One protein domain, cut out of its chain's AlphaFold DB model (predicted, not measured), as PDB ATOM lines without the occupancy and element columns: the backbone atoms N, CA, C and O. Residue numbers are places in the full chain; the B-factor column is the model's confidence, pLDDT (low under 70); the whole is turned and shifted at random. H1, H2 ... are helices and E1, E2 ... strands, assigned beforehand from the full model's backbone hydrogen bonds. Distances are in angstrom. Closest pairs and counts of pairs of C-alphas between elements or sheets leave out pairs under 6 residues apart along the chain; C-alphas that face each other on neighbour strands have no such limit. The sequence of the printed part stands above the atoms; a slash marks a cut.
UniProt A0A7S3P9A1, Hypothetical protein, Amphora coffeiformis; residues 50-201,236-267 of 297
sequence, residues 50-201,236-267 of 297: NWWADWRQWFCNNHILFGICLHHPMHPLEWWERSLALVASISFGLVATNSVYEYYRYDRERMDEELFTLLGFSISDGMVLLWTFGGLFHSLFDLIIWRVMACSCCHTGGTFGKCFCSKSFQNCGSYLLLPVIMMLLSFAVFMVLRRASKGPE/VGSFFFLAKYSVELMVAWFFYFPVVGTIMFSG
ATOM      1  N   ASN A  50     111.738 139.290 117.080       97.44
ATOM      2  CA  ASN A  50     111.996 140.469 116.259       97.44
ATOM      3  C   ASN A  50     111.888 140.122 114.761       97.44
ATOM      4  O   ASN A  50     111.702 138.966 114.383       97.44
ATOM      5  N   TRP A  51     112.041 141.130 113.900       97.25
ATOM      6  CA  TRP A  51     111.904 140.960 112.451       97.25
ATOM      7  C   TRP A  51     112.846 139.897 111.870       97.25
ATOM      8  O   TRP A  51     112.418 139.070 111.073       97.25
ATOM      9  N   TRP A  52     114.111 139.879 112.299       98.06
ATOM     10  CA  TRP A  52     115.109 138.935 111.788       98.06
ATOM     11  C   TRP A  52     114.857 137.499 112.251       98.06
ATOM     12  O   TRP A  52     115.024 136.561 111.472       98.06
ATOM     13  N   ALA A  53     114.443 137.322 113.506       97.88
ATOM     14  CA  ALA A  53     114.066 136.020 114.041       97.88
ATOM     15  C   ALA A  53     112.853 135.447 113.294       97.88
ATOM     16  O   ALA A  53     112.871 134.277 112.915       97.88
ATOM     17  N   ASP A  54     111.851 136.286 113.025       97.94
ATOM     18  CA  ASP A  54     110.682 135.933 112.220       97.94
ATOM     19  C   ASP A  54     111.059 135.584 110.779       97.94
ATOM     20  O   ASP A  54     110.635 134.548 110.276       97.94
ATOM     21  N   TRP A  55     111.890 136.400 110.120       97.75
ATOM     22  CA  TRP A  55     112.311 136.145 108.739       97.75
ATOM     23  C   TRP A  55     113.067 134.826 108.636       97.75
ATOM     24  O   TRP A  55     112.746 133.995 107.792       97.75
ATOM     25  N   ARG A  56     114.025 134.587 109.540       98.12
ATOM     26  CA  ARG A  56     114.790 133.337 109.571       98.12
ATOM     27  C   ARG A  56     113.882 132.144 109.839       98.12
ATOM     28  O   ARG A  56     114.001 131.133 109.155       98.12
ATOM     29  N   GLN A  57     112.986 132.242 110.820       97.06
ATOM     30  CA  GLN A  57     112.033 131.177 111.122       97.06
ATOM     31  C   GLN A  57     111.137 130.899 109.915       97.06
ATOM     32  O   GLN A  57     110.973 129.739 109.539       97.06
ATOM     33  N   TRP A  58     110.578 131.932 109.293       96.12
ATOM     34  CA  TRP A  58     109.730 131.790 108.122       96.12
ATOM     35  C   TRP A  58     110.509 131.154 106.968       96.12
ATOM     36  O   TRP A  58     110.084 130.138 106.427       96.12
ATOM     37  N   PHE A  59     111.689 131.672 106.645       97.00
ATOM     38  CA  PHE A  59     112.517 131.178 105.553       97.00
ATOM     39  C   PHE A  59     112.947 129.722 105.770       97.00
ATOM     40  O   PHE A  59     112.688 128.876 104.917       97.00
ATOM     41  N   CYS A  60     113.501 129.387 106.940       97.25
ATOM     42  CA  CYS A  60     113.926 128.023 107.252       97.25
ATOM     43  C   CYS A  60     112.768 127.024 107.296       97.25
ATOM     44  O   CYS A  60     113.002 125.857 107.032       97.25
ATOM     45  N   ASN A  61     111.533 127.432 107.602       95.88
ATOM     46  CA  ASN A  61     110.389 126.511 107.577       95.88
ATOM     47  C   ASN A  61     109.810 126.281 106.179       95.88
ATOM     48  O   ASN A  61     109.213 125.227 105.952       95.88
ATOM     49  N   ASN A  62     109.953 127.261 105.284       95.31
ATOM     50  CA  ASN A  62     109.269 127.295 103.993       95.31
ATOM     51  C   ASN A  62     110.179 127.007 102.798       95.31
ATOM     52  O   ASN A  62     109.681 126.629 101.744       95.31
ATOM     53  N   HIS A  63     111.487 127.207 102.923       97.31
ATOM     54  CA  HIS A  63     112.432 126.857 101.871       97.31
ATOM     55  C   HIS A  63     112.469 125.339 101.694       97.31
ATOM     56  O   HIS A  63     112.559 124.612 102.680       97.31
ATOM     57  N   ILE A  64     112.447 124.845 100.455       96.62
ATOM     58  CA  ILE A  64     112.295 123.408 100.187       96.62
ATOM     59  C   ILE A  64     113.427 122.564 100.801       96.62
ATOM     60  O   ILE A  64     113.162 121.591 101.498       96.62
ATOM     61  N   LEU A  65     114.683 123.005 100.646       96.56
ATOM     62  CA  LEU A  65     115.853 122.344 101.236       96.56
ATOM     63  C   LEU A  65     116.008 122.629 102.735       96.56
ATOM     64  O   LEU A  65     116.039 121.709 103.549       96.56
ATOM     65  N   PHE A  66     116.079 123.906 103.133       97.31
ATOM     66  CA  PHE A  66     116.287 124.251 104.544       97.31
ATOM     67  C   PHE A  66     115.124 123.834 105.442       97.31
ATOM     68  O   PHE A  66     115.358 123.537 106.607       97.31
ATOM     69  N   GLY A  67     113.910 123.712 104.907       95.75
ATOM     70  CA  GLY A  67     112.761 123.131 105.594       95.75
ATOM     71  C   GLY A  67     113.039 121.731 106.111       95.75
ATOM     72  O   GLY A  67     112.636 121.401 107.219       95.75
ATOM     73  N   ILE A  68     113.765 120.902 105.364       96.06
ATOM     74  CA  ILE A  68     114.039 119.522 105.774       96.06
ATOM     75  C   ILE A  68     114.919 119.506 107.031       96.06
ATOM     76  O   ILE A  68     114.585 118.832 108.002       96.06
ATOM     77  N   CYS A  69     115.991 120.301 107.055       96.06
ATOM     78  CA  CYS A  69     117.016 120.217 108.103       96.06
ATOM     79  C   CYS A  69     116.892 121.267 109.219       96.06
ATOM     80  O   CYS A  69     117.355 121.036 110.332       96.06
ATOM     81  N   LEU A  70     116.324 122.436 108.922       97.00
ATOM     82  CA  LEU A  70     116.344 123.633 109.774       97.00
ATOM     83  C   LEU A  70     114.937 124.106 110.162       97.00
ATOM     84  O   LEU A  70     114.777 125.242 110.622       97.00
ATOM     85  N   HIS A  71     113.912 123.269 109.980       96.06
ATOM     86  CA  HIS A  71     112.571 123.615 110.428       96.06
ATOM     87  C   HIS A  71     112.503 123.774 111.945       96.06
ATOM     88  O   HIS A  71     113.289 123.234 112.726       96.06
ATOM     89  N   HIS A  72     111.511 124.542 112.367       96.25
ATOM     90  CA  HIS A  72     111.206 124.711 113.768       96.25
ATOM     91  C   HIS A  72     110.742 123.364 114.367       96.25
ATOM     92  O   HIS A  72     109.869 122.735 113.777       96.25
ATOM     93  N   PRO A  73     111.225 122.931 115.550       95.06
ATOM     94  CA  PRO A  73     110.896 121.610 116.110       95.06
ATOM     95  C   PRO A  73     109.403 121.355 116.363       95.06
ATOM     96  O   PRO A  73     108.965 120.217 116.382       95.06
ATOM     97  N   MET A  74     108.625 122.421 116.575       94.50
ATOM     98  CA  MET A  74     107.159 122.360 116.733       94.50
ATOM     99  C   MET A  74     106.399 122.538 115.407       94.50
ATOM    100  O   MET A  74     105.221 122.883 115.412       94.50
ATOM    101  N   HIS A  75     107.067 122.434 114.259       93.31
ATOM    102  CA  HIS A  75     106.390 122.543 112.972       93.31
ATOM    103  C   HIS A  75     105.507 121.304 112.744       93.31
ATOM    104  O   HIS A  75     105.977 120.199 112.993       93.31
ATOM    105  N   PRO A  76     104.259 121.456 112.257       90.75
ATOM    106  CA  PRO A  76     103.337 120.328 112.105       90.75
ATOM    107  C   PRO A  76     103.790 119.297 111.066       90.75
ATOM    108  O   PRO A  76     103.461 118.130 111.203       90.75
ATOM    109  N   LEU A  77     104.517 119.742 110.036       93.00
ATOM    110  CA  LEU A  77     105.049 118.855 108.999       93.00
ATOM    111  C   LEU A  77     106.351 118.169 109.414       93.00
ATOM    112  O   LEU A  77     107.337 118.853 109.725       93.00
ATOM    113  N   GLU A  78     106.354 116.845 109.309       93.69
ATOM    114  CA  GLU A  78     107.480 115.961 109.605       93.69
ATOM    115  C   GLU A  78     108.498 115.905 108.457       93.69
ATOM    116  O   GLU A  78     108.214 116.236 107.308       93.69
ATOM    117  N   TRP A  79     109.715 115.436 108.744       95.31
ATOM    118  CA  TRP A  79     110.816 115.403 107.772       95.31
ATOM    119  C   TRP A  79     110.503 114.600 106.490       95.31
ATOM    120  O   TRP A  79     110.978 114.964 105.409       95.31
ATOM    121  N   TRP A  80     109.695 113.536 106.574       95.12
ATOM    122  CA  TRP A  80     109.341 112.712 105.412       95.12
ATOM    123  C   TRP A  80     108.346 113.431 104.489       95.12
ATOM    124  O   TRP A  80     108.510 113.387 103.273       95.12
ATOM    125  N   GLU A  81     107.386 114.181 105.039       95.06
ATOM    126  CA  GLU A  81     106.448 115.009 104.259       95.06
ATOM    127  C   GLU A  81     107.200 116.107 103.511       95.06
ATOM    128  O   GLU A  81     106.941 116.394 102.343       95.06
ATOM    129  N   ARG A  82     108.214 116.679 104.164       96.62
ATOM    130  CA  ARG A  82     109.117 117.657 103.552       96.62
ATOM    131  C   ARG A  82     109.945 117.046 102.422       96.62
ATOM    132  O   ARG A  82     110.177 117.702 101.411       96.62
ATOM    133  N   SER A  83     110.350 115.787 102.572       96.94
ATOM    134  CA  SER A  83     111.036 115.036 101.516       96.94
ATOM    135  C   SER A  83     110.108 114.772 100.322       96.94
ATOM    136  O   SER A  83     110.532 114.924  99.180       96.94
ATOM    137  N   LEU A  84     108.825 114.469 100.559       96.19
ATOM    138  CA  LEU A  84     107.827 114.356  99.486       96.19
ATOM    139  C   LEU A  84     107.634 115.678  98.736       96.19
ATOM    140  O   LEU A  84     107.570 115.683  97.508       96.19
ATOM    141  N   ALA A  85     107.603 116.801  99.453       96.62
ATOM    142  CA  ALA A  85     107.545 118.127  98.846       96.62
ATOM    143  C   ALA A  85     108.743 118.398  97.929       96.62
ATOM    144  O   ALA A  85     108.576 118.941  96.840       96.62
ATOM    145  N   LEU A  86     109.948 117.997  98.349       97.62
ATOM    146  CA  LEU A  86     111.159 118.120  97.539       97.62
ATOM    147  C   LEU A  86     111.058 117.300  96.248       97.62
ATOM    148  O   LEU A  86     111.376 117.812  95.178       97.62
ATOM    149  N   VAL A  87     110.562 116.061  96.321       97.56
ATOM    150  CA  VAL A  87     110.319 115.231  95.128       97.56
ATOM    151  C   VAL A  87     109.303 115.899  94.199       97.56
ATOM    152  O   VAL A  87     109.525 115.950  92.989       97.56
ATOM    153  N   ALA A  88     108.224 116.463  94.748       97.38
ATOM    154  CA  ALA A  88     107.234 117.216  93.980       97.38
ATOM    155  C   ALA A  88     107.866 118.419  93.255       97.38
ATOM    156  O   ALA A  88     107.635 118.610  92.065       97.38
ATOM    157  N   SER A  89     108.691 119.189  93.970       97.62
ATOM    158  CA  SER A  89     109.421 120.362  93.474       97.62
ATOM    159  C   SER A  89     110.355 120.007  92.315       97.62
ATOM    160  O   SER A  89     110.292 120.624  91.252       97.62
ATOM    161  N   ILE A  90     111.165 118.954  92.472       97.25
ATOM    162  CA  ILE A  90     112.057 118.455  91.413       97.25
ATOM    163  C   ILE A  90     111.236 118.007  90.196       97.25
ATOM    164  O   ILE A  90     111.504 118.415  89.067       97.25
ATOM    165  N   SER A  91     110.186 117.217  90.416       97.19
ATOM    166  CA  SER A  91     109.342 116.702  89.330       97.19
ATOM    167  C   SER A  91     108.667 117.827  88.544       97.19
ATOM    168  O   SER A  91     108.640 117.789  87.317       97.19
ATOM    169  N   PHE A  92     108.167 118.854  89.237       97.38
ATOM    170  CA  PHE A  92     107.601 120.044  88.609       97.38
ATOM    171  C   PHE A  92     108.623 120.781  87.752       97.38
ATOM    172  O   PHE A  92     108.323 121.084  86.600       97.38
ATOM    173  N   GLY A  93     109.829 121.018  88.277       95.69
ATOM    174  CA  GLY A  93     110.896 121.646  87.504       95.69
ATOM    175  C   GLY A  93     111.208 120.845  86.237       95.69
ATOM    176  O   GLY A  93     111.196 121.400  85.147       95.69
ATOM    177  N   LEU A  94     111.390 119.523  86.351       94.50
ATOM    178  CA  LEU A  94     111.654 118.661  85.192       94.50
ATOM    179  C   LEU A  94     110.539 118.743  84.145       94.50
ATOM    180  O   LEU A  94     110.827 118.849  82.951       94.50
ATOM    181  N   VAL A  95     109.278 118.704  84.576       95.06
ATOM    182  CA  VAL A  95     108.115 118.864  83.695       95.06
ATOM    183  C   VAL A  95     108.138 120.223  83.004       95.06
ATOM    184  O   VAL A  95     107.990 120.281  81.785       95.06
ATOM    185  N   ALA A  96     108.306 121.306  83.762       93.94
ATOM    186  CA  ALA A  96     108.236 122.667  83.251       93.94
ATOM    187  C   ALA A  96     109.358 122.932  82.242       93.94
ATOM    188  O   ALA A  96     109.073 123.301  81.103       93.94
ATOM    189  N   THR A  97     110.608 122.643  82.611       92.44
ATOM    190  CA  THR A  97     111.776 122.812  81.743       92.44
ATOM    191  C   THR A  97     111.616 122.015  80.450       92.44
ATOM    192  O   THR A  97     111.762 122.570  79.362       92.44
ATOM    193  N   ASN A  98     111.256 120.727  80.525       91.25
ATOM    194  CA  ASN A  98     111.070 119.926  79.310       91.25
ATOM    195  C   ASN A  98     109.873 120.393  78.476       91.25
ATOM    196  O   ASN A  98     109.951 120.350  77.255       91.25
ATOM    197  N   SER A  99     108.800 120.886  79.097       91.12
ATOM    198  CA  SER A  99     107.655 121.448  78.366       91.12
ATOM    199  C   SER A  99     108.034 122.706  77.594       91.12
ATOM    200  O   SER A  99     107.603 122.863  76.457       91.12
ATOM    201  N   VAL A 100     108.870 123.573  78.169       90.75
ATOM    202  CA  VAL A 100     109.392 124.762  77.479       90.75
ATOM    203  C   VAL A 100     110.289 124.351  76.310       90.75
ATOM    204  O   VAL A 100     110.087 124.835  75.201       90.75
ATOM    205  N   TYR A 101     111.220 123.414  76.513       87.06
ATOM    206  CA  TYR A 101     112.063 122.909  75.419       87.06
ATOM    207  C   TYR A 101     111.250 122.271  74.287       87.06
ATOM    208  O   TYR A 101     111.561 122.469  73.118       87.06
ATOM    209  N   GLU A 102     110.207 121.516  74.625       87.25
ATOM    210  CA  GLU A 102     109.298 120.923  73.643       87.25
ATOM    211  C   GLU A 102     108.461 121.979  72.916       87.25
ATOM    212  O   GLU A 102     108.273 121.884  71.706       87.25
ATOM    213  N   TYR A 103     107.986 123.003  73.626       89.06
ATOM    214  CA  TYR A 103     107.224 124.104  73.037       89.06
ATOM    215  C   TYR A 103     108.054 124.884  72.014       89.06
ATOM    216  O   TYR A 103     107.603 125.110  70.892       89.06
ATOM    217  N   TYR A 104     109.292 125.227  72.367       87.62
ATOM    218  CA  TYR A 104     110.208 125.949  71.485       87.62
ATOM    219  C   TYR A 104     110.949 125.054  70.490       87.62
ATOM    220  O   TYR A 104     111.849 125.513  69.794       87.62
ATOM    221  N   ARG A 105     110.566 123.781  70.362       83.25
ATOM    222  CA  ARG A 105     111.162 122.889  69.364       83.25
ATOM    223  C   ARG A 105     111.048 123.455  67.943       83.25
ATOM    224  O   ARG A 105     111.969 123.284  67.155       83.25
ATOM    225  N   TYR A 106     109.926 124.102  67.630       80.62
ATOM    226  CA  TYR A 106     109.667 124.682  66.310       80.62
ATOM    227  C   TYR A 106     110.369 126.027  66.075       80.62
ATOM    228  O   TYR A 106     110.461 126.461  64.936       80.62
ATOM    229  N   ASP A 107     110.864 126.670  67.133       85.12
ATOM    230  CA  ASP A 107     111.552 127.967  67.098       85.12
ATOM    231  C   ASP A 107     112.903 127.831  67.820       85.12
ATOM    232  O   ASP A 107     113.204 128.510  68.805       85.12
ATOM    233  N   ARG A 108     113.682 126.830  67.386       78.38
ATOM    234  CA  ARG A 108     114.944 126.444  68.031       78.38
ATOM    235  C   ARG A 108     115.974 127.565  67.970       78.38
ATOM    236  O   ARG A 108     116.681 127.782  68.950       78.38
ATOM    237  N   GLU A 109     116.004 128.285  66.846       84.06
ATOM    238  CA  GLU A 109     116.918 129.408  66.612       84.06
ATOM    239  C   GLU A 109     116.853 130.415  67.756       84.06
ATOM    240  O   GLU A 109     117.886 130.845  68.257       84.06
ATOM    241  N   ARG A 110     115.648 130.704  68.256       86.31
ATOM    242  CA  ARG A 110     115.457 131.639  69.358       86.31
ATOM    243  C   ARG A 110     115.936 131.109  70.709       86.31
ATOM    244  O   ARG A 110     116.493 131.860  71.498       86.31
ATOM    245  N   MET A 111     115.725 129.829  71.015       86.56
ATOM    246  CA  MET A 111     116.141 129.262  72.310       86.56
ATOM    247  C   MET A 111     117.654 129.125  72.447       86.56
ATOM    248  O   MET A 111     118.178 129.237  73.563       86.56
ATOM    249  N   ASP A 112     118.320 128.848  71.329       88.06
ATOM    250  CA  ASP A 112     119.760 128.635  71.255       88.06
ATOM    251  C   ASP A 112     120.523 129.920  70.883       88.06
ATOM    252  O   ASP A 112     121.751 129.922  70.935       88.06
ATOM    253  N   GLU A 113     119.822 131.030  70.596       92.88
ATOM    254  CA  GLU A 113     120.431 132.341  70.360       92.88
ATOM    255  C   GLU A 113     121.267 132.764  71.573       92.88
ATOM    256  O   GLU A 113     120.754 132.999  72.674       92.88
ATOM    257  N   GLU A 114     122.583 132.835  71.374       94.56
ATOM    258  CA  GLU A 114     123.525 133.257  72.400       94.56
ATOM    259  C   GLU A 114     123.390 134.764  72.640       94.56
ATOM    260  O   GLU A 114     123.729 135.581  71.787       94.56
ATOM    261  N   LEU A 115     122.938 135.147  73.834       95.38
ATOM    262  CA  LEU A 115     122.824 136.555  74.207       95.38
ATOM    263  C   LEU A 115     124.186 137.135  74.595       95.38
ATOM    264  O   LEU A 115     124.537 138.247  74.201       95.38
ATOM    265  N   PHE A 116     124.944 136.408  75.419       95.56
ATOM    266  CA  PHE A 116     126.288 136.803  75.840       95.56
ATOM    267  C   PHE A 116     127.069 135.626  76.433       95.56
ATOM    268  O   PHE A 116     126.499 134.651  76.918       95.56
ATOM    269  N   THR A 117     128.399 135.745  76.445       93.81
ATOM    270  CA  THR A 117     129.295 134.783  77.102       93.81
ATOM    271  C   THR A 117     129.785 135.345  78.435       93.81
ATOM    272  O   THR A 117     130.376 136.425  78.479       93.81
ATOM    273  N   LEU A 118     129.587 134.605  79.527       91.94
ATOM    274  CA  LEU A 118     130.065 134.962  80.863       91.94
ATOM    275  C   LEU A 118     130.983 133.858  81.395       91.94
ATOM    276  O   LEU A 118     130.566 132.713  81.526       91.94
ATOM    277  N   LEU A 119     132.239 134.197  81.714       91.69
ATOM    278  CA  LEU A 119     133.241 133.250  82.245       91.69
ATOM    279  C   LEU A 119     133.455 131.997  81.365       91.69
ATOM    280  O   LEU A 119     133.753 130.922  81.877       91.69
ATOM    281  N   GLY A 120     133.303 132.139  80.045       86.31
ATOM    282  CA  GLY A 120     133.434 131.034  79.089       86.31
ATOM    283  C   GLY A 120     132.174 130.180  78.913       86.31
ATOM    284  O   GLY A 120     132.221 129.202  78.177       86.31
ATOM    285  N   PHE A 121     131.054 130.543  79.547       86.06
ATOM    286  CA  PHE A 121     129.751 129.919  79.323       86.06
ATOM    287  C   PHE A 121     128.895 130.813  78.428       86.06
ATOM    288  O   PHE A 121     128.662 131.973  78.783       86.06
ATOM    289  N   SER A 122     128.420 130.294  77.294       91.81
ATOM    290  CA  SER A 122     127.414 130.988  76.493       91.81
ATOM    291  C   SER A 122     126.048 130.885  77.169       91.81
ATOM    292  O   SER A 122     125.615 129.817  77.608       91.81
ATOM    293  N   ILE A 123     125.401 132.036  77.335       91.88
ATOM    294  CA  ILE A 123     124.079 132.159  77.940       91.88
ATOM    295  C   ILE A 123     123.098 132.459  76.816       91.88
ATOM    296  O   ILE A 123     123.186 133.518  76.192       91.88
ATOM    297  N   SER A 124     122.181 131.528  76.563       94.19
ATOM    298  CA  SER A 124     121.159 131.684  75.527       94.19
ATOM    299  C   SER A 124     119.887 132.359  76.046       94.19
ATOM    300  O   SER A 124     119.637 132.377  77.260       94.19
ATOM    301  N   ASP A 125     119.053 132.886  75.144       93.19
ATOM    302  CA  ASP A 125     117.749 133.477  75.495       93.19
ATOM    303  C   ASP A 125     116.866 132.470  76.244       93.19
ATOM    304  O   ASP A 125     116.295 132.770  77.298       93.19
ATOM    305  N   GLY A 126     116.871 131.212  75.794       91.19
ATOM    306  CA  GLY A 126     116.159 130.127  76.459       91.19
ATOM    307  C   GLY A 126     116.600 129.889  77.904       91.19
ATOM    308  O   GLY A 126     115.762 129.638  78.774       91.19
ATOM    309  N   MET A 127     117.899 130.010  78.195       92.38
ATOM    310  CA  MET A 127     118.416 129.890  79.563       92.38
ATOM    311  C   MET A 127     117.930 131.044  80.437       92.38
ATOM    312  O   MET A 127     117.479 130.806  81.556       92.38
ATOM    313  N   VAL A 128     117.957 132.281  79.933       94.00
ATOM    314  CA  VAL A 128     117.464 133.453  80.671       94.00
ATOM    315  C   VAL A 128     115.965 133.336  80.944       94.00
ATOM    316  O   VAL A 128     115.532 133.577  82.072       94.00
ATOM    317  N   LEU A 129     115.171 132.921  79.957       93.38
ATOM    318  CA  LEU A 129     113.729 132.726  80.105       93.38
ATOM    319  C   LEU A 129     113.410 131.668  81.169       93.38
ATOM    320  O   LEU A 129     112.585 131.915  82.054       93.38
ATOM    321  N   LEU A 130     114.088 130.518  81.128       93.25
ATOM    322  CA  LEU A 130     113.919 129.443  82.112       93.25
ATOM    323  C   LEU A 130     114.368 129.874  83.508       93.25
ATOM    324  O   LEU A 130     113.636 129.710  84.480       93.25
ATOM    325  N   TRP A 131     115.536 130.501  83.626       94.75
ATOM    326  CA  TRP A 131     116.023 130.974  84.918       94.75
ATOM    327  C   TRP A 131     115.090 132.014  85.523       94.75
ATOM    328  O   TRP A 131     114.840 131.970  86.723       94.75
ATOM    329  N   THR A 132     114.532 132.907  84.705       95.25
ATOM    330  CA  THR A 132     113.659 133.982  85.178       95.25
ATOM    331  C   THR A 132     112.240 133.524  85.464       95.25
ATOM    332  O   THR A 132     111.810 133.506  86.621       95.25
ATOM    333  N   PHE A 133     111.493 133.156  84.429       95.00
ATOM    334  CA  PHE A 133     110.099 132.758  84.565       95.00
ATOM    335  C   PHE A 133     109.980 131.373  85.188       95.00
ATOM    336  O   PHE A 133     109.175 131.202  86.102       95.00
ATOM    337  N   GLY A 134     110.805 130.415  84.761       94.00
ATOM    338  CA  GLY A 134     110.844 129.079  85.363       94.00
ATOM    339  C   GLY A 134     111.181 129.161  86.850       94.00
ATOM    340  O   GLY A 134     110.388 128.709  87.674       94.00
ATOM    341  N   GLY A 135     112.255 129.866  87.223       95.94
ATOM    342  CA  GLY A 135     112.630 130.080  88.626       95.94
ATOM    343  C   GLY A 135     111.539 130.753  89.475       95.94
ATOM    344  O   GLY A 135     111.281 130.339  90.614       95.94
ATOM    345  N   LEU A 136     110.843 131.752  88.917       96.38
ATOM    346  CA  LEU A 136     109.708 132.416  89.566       96.38
ATOM    347  C   LEU A 136     108.531 131.456  89.791       96.38
ATOM    348  O   LEU A 136     108.042 131.342  90.918       96.38
ATOM    349  N   PHE A 137     108.069 130.765  88.745       96.94
ATOM    350  CA  PHE A 137     106.939 129.837  88.844       96.94
ATOM    351  C   PHE A 137     107.261 128.634  89.729       96.94
ATOM    352  O   PHE A 137     106.405 128.214  90.505       96.94
ATOM    353  N   HIS A 138     108.499 128.143  89.694       97.50
ATOM    354  CA  HIS A 138     108.993 127.096  90.587       97.50
ATOM    355  C   HIS A 138     108.911 127.529  92.048       97.50
ATOM    356  O   HIS A 138     108.350 126.823  92.883       97.50
ATOM    357  N   SER A 139     109.371 128.742  92.357       97.25
ATOM    358  CA  SER A 139     109.282 129.290  93.714       97.25
ATOM    359  C   SER A 139     107.832 129.435  94.185       97.25
ATOM    360  O   SER A 139     107.516 129.150  95.341       97.25
ATOM    361  N   LEU A 140     106.923 129.858  93.300       96.31
ATOM    362  CA  LEU A 140     105.492 129.933  93.606       96.31
ATOM    363  C   LEU A 140     104.892 128.547  93.848       96.31
ATOM    364  O   LEU A 140     104.133 128.375  94.804       96.31
ATOM    365  N   PHE A 141     105.246 127.566  93.021       97.50
ATOM    366  CA  PHE A 141     104.816 126.182  93.166       97.50
ATOM    367  C   PHE A 141     105.253 125.592  94.511       97.50
ATOM    368  O   PHE A 141     104.410 125.063  95.240       97.50
ATOM    369  N   ASP A 142     106.512 125.790  94.908       96.56
ATOM    370  CA  ASP A 142     107.017 125.364  96.219       96.56
ATOM    371  C   ASP A 142     106.184 125.980  97.351       96.56
ATOM    372  O   ASP A 142     105.701 125.279  98.245       96.56
ATOM    373  N   LEU A 143     105.932 127.293  97.299       94.38
ATOM    374  CA  LEU A 143     105.088 127.970  98.286       94.38
ATOM    375  C   LEU A 143     103.650 127.425  98.299       94.38
ATOM    376  O   LEU A 143     103.044 127.376  99.372       94.38
ATOM    377  N   ILE A 144     103.089 127.031  97.156       94.50
ATOM    378  CA  ILE A 144     101.744 126.449  97.063       94.50
ATOM    379  C   ILE A 144     101.717 125.055  97.689       94.50
ATOM    380  O   ILE A 144     100.854 124.812  98.535       94.50
ATOM    381  N   ILE A 145     102.671 124.178  97.361       95.00
ATOM    382  CA  ILE A 145     102.762 122.831  97.945       95.00
ATOM    383  C   ILE A 145     102.799 122.909  99.466       95.00
ATOM    384  O   ILE A 145     102.017 122.233 100.133       95.00
ATOM    385  N   TRP A 146     103.635 123.785 100.031       91.56
ATOM    386  CA  TRP A 146     103.690 123.969 101.483       91.56
ATOM    387  C   TRP A 146     102.339 124.349 102.079       91.56
ATOM    388  O   TRP A 146     101.985 123.887 103.161       91.56
ATOM    389  N   ARG A 147     101.561 125.179 101.376       89.88
ATOM    390  CA  ARG A 147     100.230 125.597 101.825       89.88
ATOM    391  C   ARG A 147      99.216 124.456 101.772       89.88
ATOM    392  O   ARG A 147      98.375 124.368 102.661       89.88
ATOM    393  N   VAL A 148      99.297 123.617 100.742       91.56
ATOM    394  CA  VAL A 148      98.431 122.443 100.574       91.56
ATOM    395  C   VAL A 148      98.754 121.392 101.636       91.56
ATOM    396  O   VAL A 148      97.847 120.956 102.340       91.56
ATOM    397  N   MET A 149     100.033 121.050 101.823       91.19
ATOM    398  CA  MET A 149     100.461 120.045 102.806       91.19
ATOM    399  C   MET A 149     100.139 120.454 104.238       91.19
ATOM    400  O   MET A 149      99.531 119.682 104.967       91.19
ATOM    401  N   ALA A 150     100.492 121.682 104.635       87.19
ATOM    402  CA  ALA A 150     100.279 122.152 106.004       87.19
ATOM    403  C   ALA A 150      98.801 122.403 106.348       87.19
ATOM    404  O   ALA A 150      98.531 122.829 107.466       87.19
ATOM    405  N   CYS A 151      97.879 122.230 105.385       84.06
ATOM    406  CA  CYS A 151      96.426 122.400 105.470       84.06
ATOM    407  C   CYS A 151      95.938 123.040 106.781       84.06
ATOM    408  O   CYS A 151      95.447 122.374 107.698       84.06
ATOM    409  N   SER A 152      96.038 124.371 106.872       80.56
ATOM    410  CA  SER A 152      95.726 125.104 108.107       80.56
ATOM    411  C   SER A 152      94.287 124.909 108.597       80.56
ATOM    412  O   SER A 152      93.973 125.264 109.728       80.56
ATOM    413  N   CYS A 153      93.398 124.387 107.748       81.94
ATOM    414  CA  CYS A 153      92.006 124.097 108.070       81.94
ATOM    415  C   CYS A 153      91.846 122.883 108.997       81.94
ATOM    416  O   CYS A 153      90.936 122.888 109.826       81.94
ATOM    417  N   CYS A 154      92.705 121.868 108.855       83.50
ATOM    418  CA  CYS A 154      92.584 120.580 109.545       83.50
ATOM    419  C   CYS A 154      93.396 120.503 110.846       83.50
ATOM    420  O   CYS A 154      93.076 119.679 111.704       83.50
ATOM    421  N   HIS A 155      94.398 121.371 111.022       82.25
ATOM    422  CA  HIS A 155      95.179 121.465 112.259       82.25
ATOM    423  C   HIS A 155      94.446 122.224 113.375       82.25
ATOM    424  O   HIS A 155      93.482 122.960 113.143       82.25
ATOM    425  N   THR A 156      94.935 122.069 114.607       78.56
ATOM    426  CA  THR A 156      94.476 122.816 115.785       78.56
ATOM    427  C   THR A 156      94.483 124.319 115.496       78.56
ATOM    428  O   THR A 156      95.441 124.855 114.947       78.56
ATOM    429  N   GLY A 157      93.384 125.007 115.817       72.75
ATOM    430  CA  GLY A 157      93.179 126.420 115.476       72.75
ATOM    431  C   GLY A 157      92.640 126.673 114.061       72.75
ATOM    432  O   GLY A 157      92.227 127.792 113.768       72.75
ATOM    433  N   GLY A 158      92.589 125.674 113.181       80.56
ATOM    434  CA  GLY A 158      91.895 125.739 111.893       80.56
ATOM    435  C   GLY A 158      90.371 125.702 112.018       80.56
ATOM    436  O   GLY A 158      89.832 125.367 113.074       80.56
ATOM    437  N   THR A 159      89.667 125.987 110.918       82.38
ATOM    438  CA  THR A 159      88.193 125.942 110.843       82.38
ATOM    439  C   THR A 159      87.629 124.604 111.324       82.38
ATOM    440  O   THR A 159      86.623 124.574 112.030       82.38
ATOM    441  N   PHE A 160      88.306 123.498 111.000       84.12
ATOM    442  CA  PHE A 160      87.892 122.150 111.389       84.12
ATOM    443  C   PHE A 160      88.672 121.596 112.582       84.12
ATOM    444  O   PHE A 160      88.360 120.498 113.030       84.12
ATOM    445  N   GLY A 161      89.623 122.346 113.151       79.00
ATOM    446  CA  GLY A 161      90.508 121.877 114.225       79.00
ATOM    447  C   GLY A 161      89.794 121.484 115.525       79.00
ATOM    448  O   GLY A 161      90.350 120.756 116.339       79.00
ATOM    449  N   LYS A 162      88.553 121.949 115.733       81.19
ATOM    450  CA  LYS A 162      87.710 121.577 116.888       81.19
ATOM    451  C   LYS A 162      86.812 120.365 116.626       81.19
ATOM    452  O   LYS A 162      86.193 119.860 117.558       81.19
ATOM    453  N   CYS A 163      86.694 119.919 115.377       84.00
ATOM    454  CA  CYS A 163      85.882 118.757 115.041       84.00
ATOM    455  C   CYS A 163      86.565 117.484 115.559       84.00
ATOM    456  O   CYS A 163      87.784 117.353 115.460       84.00
ATOM    457  N   PHE A 164      85.785 116.519 116.054       81.69
ATOM    458  CA  PHE A 164      86.295 115.212 116.488       81.69
ATOM    459  C   PHE A 164      87.122 114.521 115.388       81.69
ATOM    460  O   PHE A 164      88.126 113.870 115.668       81.69
ATOM    461  N   CYS A 165      86.759 114.755 114.125       82.50
ATOM    462  CA  CYS A 165      87.458 114.217 112.968       82.50
ATOM    463  C   CYS A 165      88.826 114.874 112.702       82.50
ATOM    464  O   CYS A 165      89.619 114.305 111.959       82.50
ATOM    465  N   SER A 166      89.135 116.037 113.294       82.56
ATOM    466  CA  SER A 166      90.378 116.781 113.027       82.56
ATOM    467  C   SER A 166      91.613 115.909 113.199       82.56
ATOM    468  O   SER A 166      92.460 115.923 112.316       82.56
ATOM    469  N   LYS A 167      91.675 115.092 114.262       82.00
ATOM    470  CA  LYS A 167      92.810 114.190 114.520       82.00
ATOM    471  C   LYS A 167      93.057 113.216 113.369       82.00
ATOM    472  O   LYS A 167      94.199 113.028 112.976       82.00
ATOM    473  N   SER A 168      91.995 112.651 112.799       86.38
ATOM    474  CA  SER A 168      92.101 111.728 111.663       86.38
ATOM    475  C   SER A 168      92.461 112.437 110.353       86.38
ATOM    476  O   SER A 168      93.033 111.818 109.464       86.38
ATOM    477  N   PHE A 169      92.154 113.733 110.233       86.06
ATOM    478  CA  PHE A 169      92.396 114.535 109.030       86.06
ATOM    479  C   PHE A 169      93.641 115.431 109.106       86.06
ATOM    480  O   PHE A 169      93.851 116.226 108.192       86.06
ATOM    481  N   GLN A 170      94.487 115.314 110.138       84.31
ATOM    482  CA  GLN A 170      95.717 116.120 110.237       84.31
ATOM    483  C   GLN A 170      96.627 115.914 109.018       84.31
ATOM    484  O   GLN A 170      97.157 116.880 108.485       84.31
ATOM    485  N   ASN A 171      96.676 114.689 108.489       88.69
ATOM    486  CA  ASN A 171      97.516 114.338 107.340       88.69
ATOM    487  C   ASN A 171      96.791 114.492 105.989       88.69
ATOM    488  O   ASN A 171      97.294 114.050 104.958       88.69
ATOM    489  N   CYS A 172      95.593 115.093 105.967       91.19
ATOM    490  CA  CYS A 172      94.791 115.236 104.749       91.19
ATOM    491  C   CYS A 172      95.557 115.976 103.641       91.19
ATOM    492  O   CYS A 172      95.534 115.548 102.490       91.19
ATOM    493  N   GLY A 173      96.296 117.036 103.991       90.44
ATOM    494  CA  GLY A 173      97.109 117.793 103.034       90.44
ATOM    495  C   GLY A 173      98.185 116.939 102.358       90.44
ATOM    496  O   GLY A 173      98.328 116.978 101.137       90.44
ATOM    497  N   SER A 174      98.889 116.114 103.132       91.00
ATOM    498  CA  SER A 174      99.917 115.196 102.625       91.00
ATOM    499  C   SER A 174      99.323 114.114 101.720       91.00
ATOM    500  O   SER A 174      99.870 113.838 100.653       91.00
ATOM    501  N   TYR A 175      98.152 113.564 102.064       92.69
ATOM    502  CA  TYR A 175      97.450 112.610 101.197       92.69
ATOM    503  C   TYR A 175      96.952 113.237  99.889       92.69
ATOM    504  O   TYR A 175      97.007 112.582  98.852       92.69
ATOM    505  N   LEU A 176      96.513 114.501  99.910       92.62
ATOM    506  CA  LEU A 176      96.136 115.234  98.696       92.62
ATOM    507  C   LEU A 176      97.336 115.516  97.782       92.62
ATOM    508  O   LEU A 176      97.160 115.625  96.570       92.62
ATOM    509  N   LEU A 177      98.548 115.616  98.335       93.50
ATOM    510  CA  LEU A 177      99.757 115.860  97.550       93.50
ATOM    511  C   LEU A 177     100.241 114.611  96.795       93.50
ATOM    512  O   LEU A 177     100.750 114.737  95.683       93.50
ATOM    513  N   LEU A 178     100.069 113.411  97.354       95.44
ATOM    514  CA  LEU A 178     100.517 112.161  96.724       95.44
ATOM    515  C   LEU A 178     100.057 111.978  95.262       95.44
ATOM    516  O   LEU A 178     100.920 111.736  94.418       95.44
ATOM    517  N   PRO A 179      98.765 112.121  94.898       96.75
ATOM    518  CA  PRO A 179      98.348 111.985  93.500       96.75
ATOM    519  C   PRO A 179      98.967 113.055  92.591       96.75
ATOM    520  O   PRO A 179      99.299 112.759  91.445       96.75
ATOM    521  N   VAL A 180      99.188 114.273  93.100       95.69
ATOM    522  CA  VAL A 180      99.863 115.344  92.349       95.69
ATOM    523  C   VAL A 180     101.312 114.955  92.052       95.69
ATOM    524  O   VAL A 180     101.758 115.103  90.918       95.69
ATOM    525  N   ILE A 181     102.030 114.396  93.032       96.75
ATOM    526  CA  ILE A 181     103.400 113.896  92.845       96.75
ATOM    527  C   ILE A 181     103.431 112.773  91.809       96.75
ATOM    528  O   ILE A 181     104.248 112.818  90.895       96.75
ATOM    529  N   MET A 182     102.536 111.788  91.919       97.88
ATOM    530  CA  MET A 182     102.490 110.657  90.984       97.88
ATOM    531  C   MET A 182     102.216 111.115  89.549       97.88
ATOM    532  O   MET A 182     102.844 110.617  88.614       97.88
ATOM    533  N   MET A 183     101.328 112.096  89.374       97.62
ATOM    534  CA  MET A 183     101.047 112.705  88.075       97.62
ATOM    535  C   MET A 183     102.270 113.453  87.530       97.62
ATOM    536  O   MET A 183     102.639 113.245  86.377       97.62
ATOM    537  N   LEU A 184     102.931 114.277  88.352       97.62
ATOM    538  CA  LEU A 184     104.131 115.017  87.949       97.62
ATOM    539  C   LEU A 184     105.291 114.089  87.590       97.62
ATOM    540  O   LEU A 184     105.951 114.329  86.589       97.62
ATOM    541  N   LEU A 185     105.523 113.026  88.361       97.50
ATOM    542  CA  LEU A 185     106.559 112.033  88.068       97.50
ATOM    543  C   LEU A 185     106.266 111.288  86.767       97.50
ATOM    544  O   LEU A 185     107.144 111.183  85.915       97.50
ATOM    545  N   SER A 186     105.028 110.821  86.587       97.31
ATOM    546  CA  SER A 186     104.607 110.149  85.351       97.31
ATOM    547  C   SER A 186     104.808 111.056  84.139       97.31
ATOM    548  O   SER A 186     105.351 110.629  83.122       97.31
ATOM    549  N   PHE A 187     104.429 112.330  84.263       96.62
ATOM    550  CA  PHE A 187     104.586 113.298  83.189       96.62
ATOM    551  C   PHE A 187     106.054 113.688  82.963       96.62
ATOM    552  O   PHE A 187     106.473 113.805  81.817       96.62
ATOM    553  N   ALA A 188     106.869 113.805  84.015       95.19
ATOM    554  CA  ALA A 188     108.307 114.045  83.898       95.19
ATOM    555  C   ALA A 188     108.996 112.907  83.139       95.19
ATOM    556  O   ALA A 188     109.745 113.166  82.200       95.19
ATOM    557  N   VAL A 189     108.710 111.652  83.509       93.88
ATOM    558  CA  VAL A 189     109.242 110.466  82.824       93.88
ATOM    559  C   VAL A 189     108.800 110.456  81.367       93.88
ATOM    560  O   VAL A 189     109.644 110.313  80.489       93.88
ATOM    561  N   PHE A 190     107.514 110.683  81.092       93.88
ATOM    562  CA  PHE A 190     107.008 110.784  79.723       93.88
ATOM    563  C   PHE A 190     107.746 111.855  78.908       93.88
ATOM    564  O   PHE A 190     108.181 111.580  77.793       93.88
ATOM    565  N   MET A 191     107.937 113.054  79.462       91.25
ATOM    566  CA  MET A 191     108.623 114.155  78.779       91.25
ATOM    567  C   MET A 191     110.106 113.861  78.539       91.25
ATOM    568  O   MET A 191     110.617 114.158  77.463       91.25
ATOM    569  N   VAL A 192     110.793 113.243  79.503       87.94
ATOM    570  CA  VAL A 192     112.194 112.825  79.345       87.94
ATOM    571  C   VAL A 192     112.319 111.736  78.285       87.94
ATOM    572  O   VAL A 192     113.184 111.845  77.424       87.94
ATOM    573  N   LEU A 193     111.443 110.727  78.294       87.12
ATOM    574  CA  LEU A 193     111.443 109.666  77.284       87.12
ATOM    575  C   LEU A 193     111.126 110.214  75.895       87.12
ATOM    576  O   LEU A 193     111.826 109.883  74.950       87.12
ATOM    577  N   ARG A 194     110.137 111.105  75.773       85.31
ATOM    578  CA  ARG A 194     109.805 111.776  74.508       85.31
ATOM    579  C   ARG A 194     110.960 112.626  73.982       85.31
ATOM    580  O   ARG A 194     111.120 112.756  72.772       85.31
ATOM    581  N   ARG A 195     111.736 113.237  74.878       82.44
ATOM    582  CA  ARG A 195     112.936 113.996  74.516       82.44
ATOM    583  C   ARG A 195     114.076 113.074  74.092       82.44
ATOM    584  O   ARG A 195     114.758 113.388  73.130       82.44
ATOM    585  N   ALA A 196     114.272 111.966  74.803       80.38
ATOM    586  CA  ALA A 196     115.320 110.991  74.519       80.38
ATOM    587  C   ALA A 196     115.043 110.174  73.248       80.38
ATOM    588  O   ALA A 196     115.978 109.846  72.533       80.38
ATOM    589  N   SER A 197     113.775 109.876  72.943       81.31
ATOM    590  CA  SER A 197     113.374 109.103  71.760       81.31
ATOM    591  C   SER A 197     113.574 109.855  70.447       81.31
ATOM    592  O   SER A 197     113.518 109.260  69.378       81.31
ATOM    593  N   LYS A 198     113.741 111.176  70.511       73.50
ATOM    594  CA  LYS A 198     114.064 112.005  69.354       73.50
ATOM    595  C   LYS A 198     115.576 111.988  69.217       73.50
ATOM    596  O   LYS A 198     116.269 112.788  69.848       73.50
ATOM    597  N   GLY A 199     116.064 110.993  68.482       61.78
ATOM    598  CA  GLY A 199     117.482 110.813  68.214       61.78
ATOM    599  C   GLY A 199     118.112 112.033  67.523       61.78
ATOM    600  O   GLY A 199     117.411 112.950  67.084       61.78
ATOM    601  N   PRO A 200     119.449 112.057  67.404       57.47
ATOM    602  CA  PRO A 200     120.185 113.130  66.731       57.47
ATOM    603  C   PRO A 200     119.792 113.327  65.253       57.47
ATOM    604  O   PRO A 200     120.092 114.379  64.691       57.47
ATOM    605  N   GLU A 201     119.084 112.374  64.639       56.25
ATOM    606  CA  GLU A 201     118.635 112.453  63.244       56.25
ATOM    607  C   GLU A 201     117.718 113.650  62.962       56.25
ATOM    608  O   GLU A 201     117.878 114.273  61.920       56.25
ATOM    609  N   VAL A 236     126.691 109.289  77.721       57.88
ATOM    610  CA  VAL A 236     126.504 110.209  78.864       57.88
ATOM    611  C   VAL A 236     126.202 111.657  78.421       57.88
ATOM    612  O   VAL A 236     125.640 112.436  79.191       57.88
ATOM    613  N   GLY A 237     126.524 112.017  77.171       59.44
ATOM    614  CA  GLY A 237     126.248 113.335  76.587       59.44
ATOM    615  C   GLY A 237     124.755 113.663  76.490       59.44
ATOM    616  O   GLY A 237     124.369 114.811  76.717       59.44
ATOM    617  N   SER A 238     123.908 112.649  76.285       65.31
ATOM    618  CA  SER A 238     122.444 112.784  76.284       65.31
ATOM    619  C   SER A 238     121.879 113.319  77.606       65.31
ATOM    620  O   SER A 238     120.786 113.875  77.617       65.31
ATOM    621  N   PHE A 239     122.631 113.251  78.711       70.31
ATOM    622  CA  PHE A 239     122.219 113.754  80.024       70.31
ATOM    623  C   PHE A 239     122.704 115.173  80.340       70.31
ATOM    624  O   PHE A 239     122.430 115.678  81.428       70.31
ATOM    625  N   PHE A 240     123.367 115.876  79.414       79.00
ATOM    626  CA  PHE A 240     123.805 117.259  79.652       79.00
ATOM    627  C   PHE A 240     122.635 118.206  79.988       79.00
ATOM    628  O   PHE A 240     122.797 119.170  80.740       79.00
ATOM    629  N   PHE A 241     121.417 117.896  79.524       81.44
ATOM    630  CA  PHE A 241     120.216 118.638  79.922       81.44
ATOM    631  C   PHE A 241     119.938 118.556  81.434       81.44
ATOM    632  O   PHE A 241     119.438 119.527  81.995       81.44
ATOM    633  N   LEU A 242     120.288 117.453  82.115       86.00
ATOM    634  CA  LEU A 242     120.129 117.325  83.569       86.00
ATOM    635  C   LEU A 242     121.055 118.285  84.320       86.00
ATOM    636  O   LEU A 242     120.674 118.808  85.368       86.00
ATOM    637  N   ALA A 243     122.247 118.556  83.783       86.38
ATOM    638  CA  ALA A 243     123.148 119.557  84.342       86.38
ATOM    639  C   ALA A 243     122.561 120.972  84.191       86.38
ATOM    640  O   ALA A 243     122.499 121.708  85.175       86.38
ATOM    641  N   LYS A 244     122.042 121.323  83.000       86.75
ATOM    642  CA  LYS A 244     121.334 122.602  82.770       86.75
ATOM    643  C   LYS A 244     120.131 122.758  83.708       86.75
ATOM    644  O   LYS A 244     119.979 123.796  84.348       86.75
ATOM    645  N   TYR A 245     119.338 121.698  83.848       90.94
ATOM    646  CA  TYR A 245     118.207 121.639  84.769       90.94
ATOM    647  C   TYR A 245     118.640 121.814  86.234       90.94
ATOM    648  O   TYR A 245     118.008 122.546  86.989       90.94
ATOM    649  N   SER A 246     119.749 121.196  86.644       92.81
ATOM    650  CA  SER A 246     120.273 121.349  88.005       92.81
ATOM    651  C   SER A 246     120.644 122.803  88.301       92.81
ATOM    652  O   SER A 246     120.344 123.296  89.386       92.81
ATOM    653  N   VAL A 247     121.246 123.515  87.341       93.00
ATOM    654  CA  VAL A 247     121.536 124.954  87.472       93.00
ATOM    655  C   VAL A 247     120.246 125.761  87.611       93.00
ATOM    656  O   VAL A 247     120.149 126.580  88.523       93.00
ATOM    657  N   GLU A 248     119.242 125.501  86.771       94.06
ATOM    658  CA  GLU A 248     117.925 126.145  86.870       94.06
ATOM    659  C   GLU A 248     117.299 125.935  88.258       94.06
ATOM    660  O   GLU A 248     116.853 126.889  88.894       94.06
ATOM    661  N   LEU A 249     117.354 124.707  88.776       95.88
ATOM    662  CA  LEU A 249     116.830 124.354  90.091       95.88
ATOM    663  C   LEU A 249     117.572 125.071  91.228       95.88
ATOM    664  O   LEU A 249     116.951 125.556  92.175       95.88
ATOM    665  N   MET A 250     118.899 125.190  91.128       97.00
ATOM    666  CA  MET A 250     119.690 125.968  92.085       97.00
ATOM    667  C   MET A 250     119.315 127.453  92.042       97.00
ATOM    668  O   MET A 250     119.162 128.070  93.095       97.00
ATOM    669  N   VAL A 251     119.127 128.027  90.852       96.50
ATOM    670  CA  VAL A 251     118.687 129.421  90.688       96.50
ATOM    671  C   VAL A 251     117.286 129.615  91.281       96.50
ATOM    672  O   VAL A 251     117.061 130.565  92.035       96.50
ATOM    673  N   ALA A 252     116.360 128.689  91.034       97.38
ATOM    674  CA  ALA A 252     115.023 128.718  91.615       97.38
ATOM    675  C   ALA A 252     115.073 128.728  93.154       97.38
ATOM    676  O   ALA A 252     114.507 129.617  93.791       97.38
ATOM    677  N   TRP A 253     115.799 127.790  93.765       97.56
ATOM    678  CA  TRP A 253     115.833 127.642  95.221       97.56
ATOM    679  C   TRP A 253     116.673 128.696  95.938       97.56
ATOM    680  O   TRP A 253     116.271 129.168  96.995       97.56
ATOM    681  N   PHE A 254     117.823 129.088  95.397       98.00
ATOM    682  CA  PHE A 254     118.758 129.971  96.104       98.00
ATOM    683  C   PHE A 254     118.668 131.439  95.697       98.00
ATOM    684  O   PHE A 254     119.195 132.286  96.417       98.00
ATOM    685  N   PHE A 255     117.988 131.767  94.597       97.56
ATOM    686  CA  PHE A 255     117.789 133.151  94.173       97.56
ATOM    687  C   PHE A 255     116.310 133.544  94.178       97.56
ATOM    688  O   PHE A 255     115.912 134.428  94.942       97.56
ATOM    689  N   TYR A 256     115.470 132.857  93.400       97.75
ATOM    690  CA  TYR A 256     114.059 133.240  93.277       97.75
ATOM    691  C   TYR A 256     113.271 132.999  94.559       97.75
ATOM    692  O   TYR A 256     112.533 133.886  94.991       97.75
ATOM    693  N   PHE A 257     113.462 131.861  95.225       97.50
ATOM    694  CA  PHE A 257     112.718 131.554  96.438       97.50
ATOM    695  C   PHE A 257     112.989 132.569  97.569       97.50
ATOM    696  O   PHE A 257     112.017 133.066  98.143       97.50
ATOM    697  N   PRO A 258     114.241 132.966  97.890       97.75
ATOM    698  CA  PRO A 258     114.498 134.041  98.849       97.75
ATOM    699  C   PRO A 258     113.853 135.372  98.474       97.75
ATOM    700  O   PRO A 258     113.304 136.042  99.353       97.75
ATOM    701  N   VAL A 259     113.883 135.753  97.194       97.44
ATOM    702  CA  VAL A 259     113.289 137.009  96.713       97.44
ATOM    703  C   VAL A 259     111.768 136.971  96.858       97.44
ATOM    704  O   VAL A 259     111.199 137.792  97.579       97.44
ATOM    705  N   VAL A 260     111.105 135.983  96.252       96.44
ATOM    706  CA  VAL A 260     109.643 135.807  96.307       96.44
ATOM    707  C   VAL A 260     109.182 135.620  97.749       96.44
ATOM    708  O   VAL A 260     108.212 136.236  98.192       96.44
ATOM    709  N   GLY A 261     109.906 134.811  98.516       95.31
ATOM    710  CA  GLY A 261     109.606 134.554  99.912       95.31
ATOM    711  C   GLY A 261     109.724 135.804 100.778       95.31
ATOM    712  O   GLY A 261     108.846 136.058 101.596       95.31
ATOM    713  N   THR A 262     110.736 136.644 100.555       96.62
ATOM    714  CA  THR A 262     110.884 137.919 101.276       96.62
ATOM    715  C   THR A 262     109.809 138.931 100.877       96.62
ATOM    716  O   THR A 262     109.292 139.644 101.737       96.62
ATOM    717  N   ILE A 263     109.402 138.971  99.604       95.19
ATOM    718  CA  ILE A 263     108.265 139.784  99.141       95.19
ATOM    719  C   ILE A 263     106.972 139.356  99.858       95.19
ATOM    720  O   ILE A 263     106.258 140.200 100.402       95.19
ATOM    721  N   MET A 264     106.704 138.050  99.934       93.75
ATOM    722  CA  MET A 264     105.541 137.500 100.641       93.75
ATOM    723  C   MET A 264     105.609 137.747 102.154       93.75
ATOM    724  O   MET A 264     104.625 138.171 102.758       93.75
ATOM    725  N   PHE A 265     106.775 137.526 102.764       95.69
ATOM    726  CA  PHE A 265     107.017 137.728 104.191       95.69
ATOM    727  C   PHE A 265     106.884 139.196 104.598       95.69
ATOM    728  O   PHE A 265     106.250 139.510 105.602       95.69
ATOM    729  N   SER A 266     107.465 140.117 103.829       95.25
ATOM    730  CA  SER A 266     107.375 141.555 104.105       95.25
ATOM    731  C   SER A 266     105.949 142.084 103.952       95.25
ATOM    732  O   SER A 266     105.583 143.043 104.629       95.25
ATOM    733  N   GLY A 267     105.140 141.452 103.095       92.31
ATOM    734  CA  GLY A 267     103.803 141.928 102.762       92.31
ATOM    735  C   GLY A 267     103.827 143.225 101.952       92.31
ATOM    736  O   GLY A 267     102.850 143.967 101.979       92.31
TER     737      GLY A 267
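This is residues 50 to 201 and 236 to 267 of the 297 residues of the protein "Hypothetical protein" of Amphora coffeiformis (UniProt A0A7S3P9A1). An elongated bundle of three long helices, H3, H4 and H6, runs up and down, with H3 between the other two; H7 crosses H3 and H4 steeply. H1 and H2 lie toward one end of the bundle, the small strand hairpin E1 E2 is at the other, and H5 lies with a long loop beyond H4 and H6. The printed part has 184 residues, in order H1 H2 H3 E1 E2 H4 H5 H6 H7, mostly helix, with one antiparallel sheet, E1 - E2. It is only just compact, close to loose, with a radius of gyration of the C-alphas of 19.0 A, and spans 62 by 38 by 26 A.

H1, residues 51 to 62, and H2, residues 64 to 70, touch only at the corner, C-alphas of Asn 61 and Gly 67 closest at 4.6 A. H2 and H3, residues 79 to 112, form a hairpin, with closest C-alphas Ile 68 and Trp 79 at 5.6 A. E1, residues 114 to 118, and E2, residues 121 to 124, form an antiparallel hairpin, with N 115 and O 123 at 2.9 A, within hydrogen-bond range. H4, residues 125 to 149, touches the hub H3 at a shallow tilt of 27 degrees, opposite ways, closest at C-alphas of Met 111 and Gly 126, 4.2 A. H5, residues 164 to 167, touches no helix. H6, residues 172 to 196, touches H3 at a shallow tilt of 34 degrees, only just short of steep, closest at C-alphas of Val 95 and Ala 188, 4.8 A. H7, residues 236 to 266, touches H4 with residues 248 to 260 alone, at a steep tilt of 60 degrees, closest at C-alphas of Gly 135 and Ala 252, 4.1 A. Every O i to N i+4 pair is within hydrogen-bond range in H1 and H4, against 1 of 3 in H2 (2 of 4 for O i to N i+3), 25 of 30 in H3, 19 of 21 in H6 and 21 of 27 in H7; H5 is too short for such a pair.

H1 begins at C-alpha 51 (111.904, 140.960, 112.451). H3 measures 39.9 A, with a kink of 117 degrees near residue 106; H4 measures 35.0 A and H6 36.8 A. H7, 44.6 A, ends at C-alpha 266 (107.375, 141.555, 104.105).

The C-alphas farthest apart, those of Lys 162 and Glu 201, are 62.6 A apart. Residues 202 to 235 are not printed; C-alphas 201 and 236 are 17.6 A apart across the cut. The link from H4 to H5 is long. Residues 199 to 201 and 236 to 238 have pLDDT under 70.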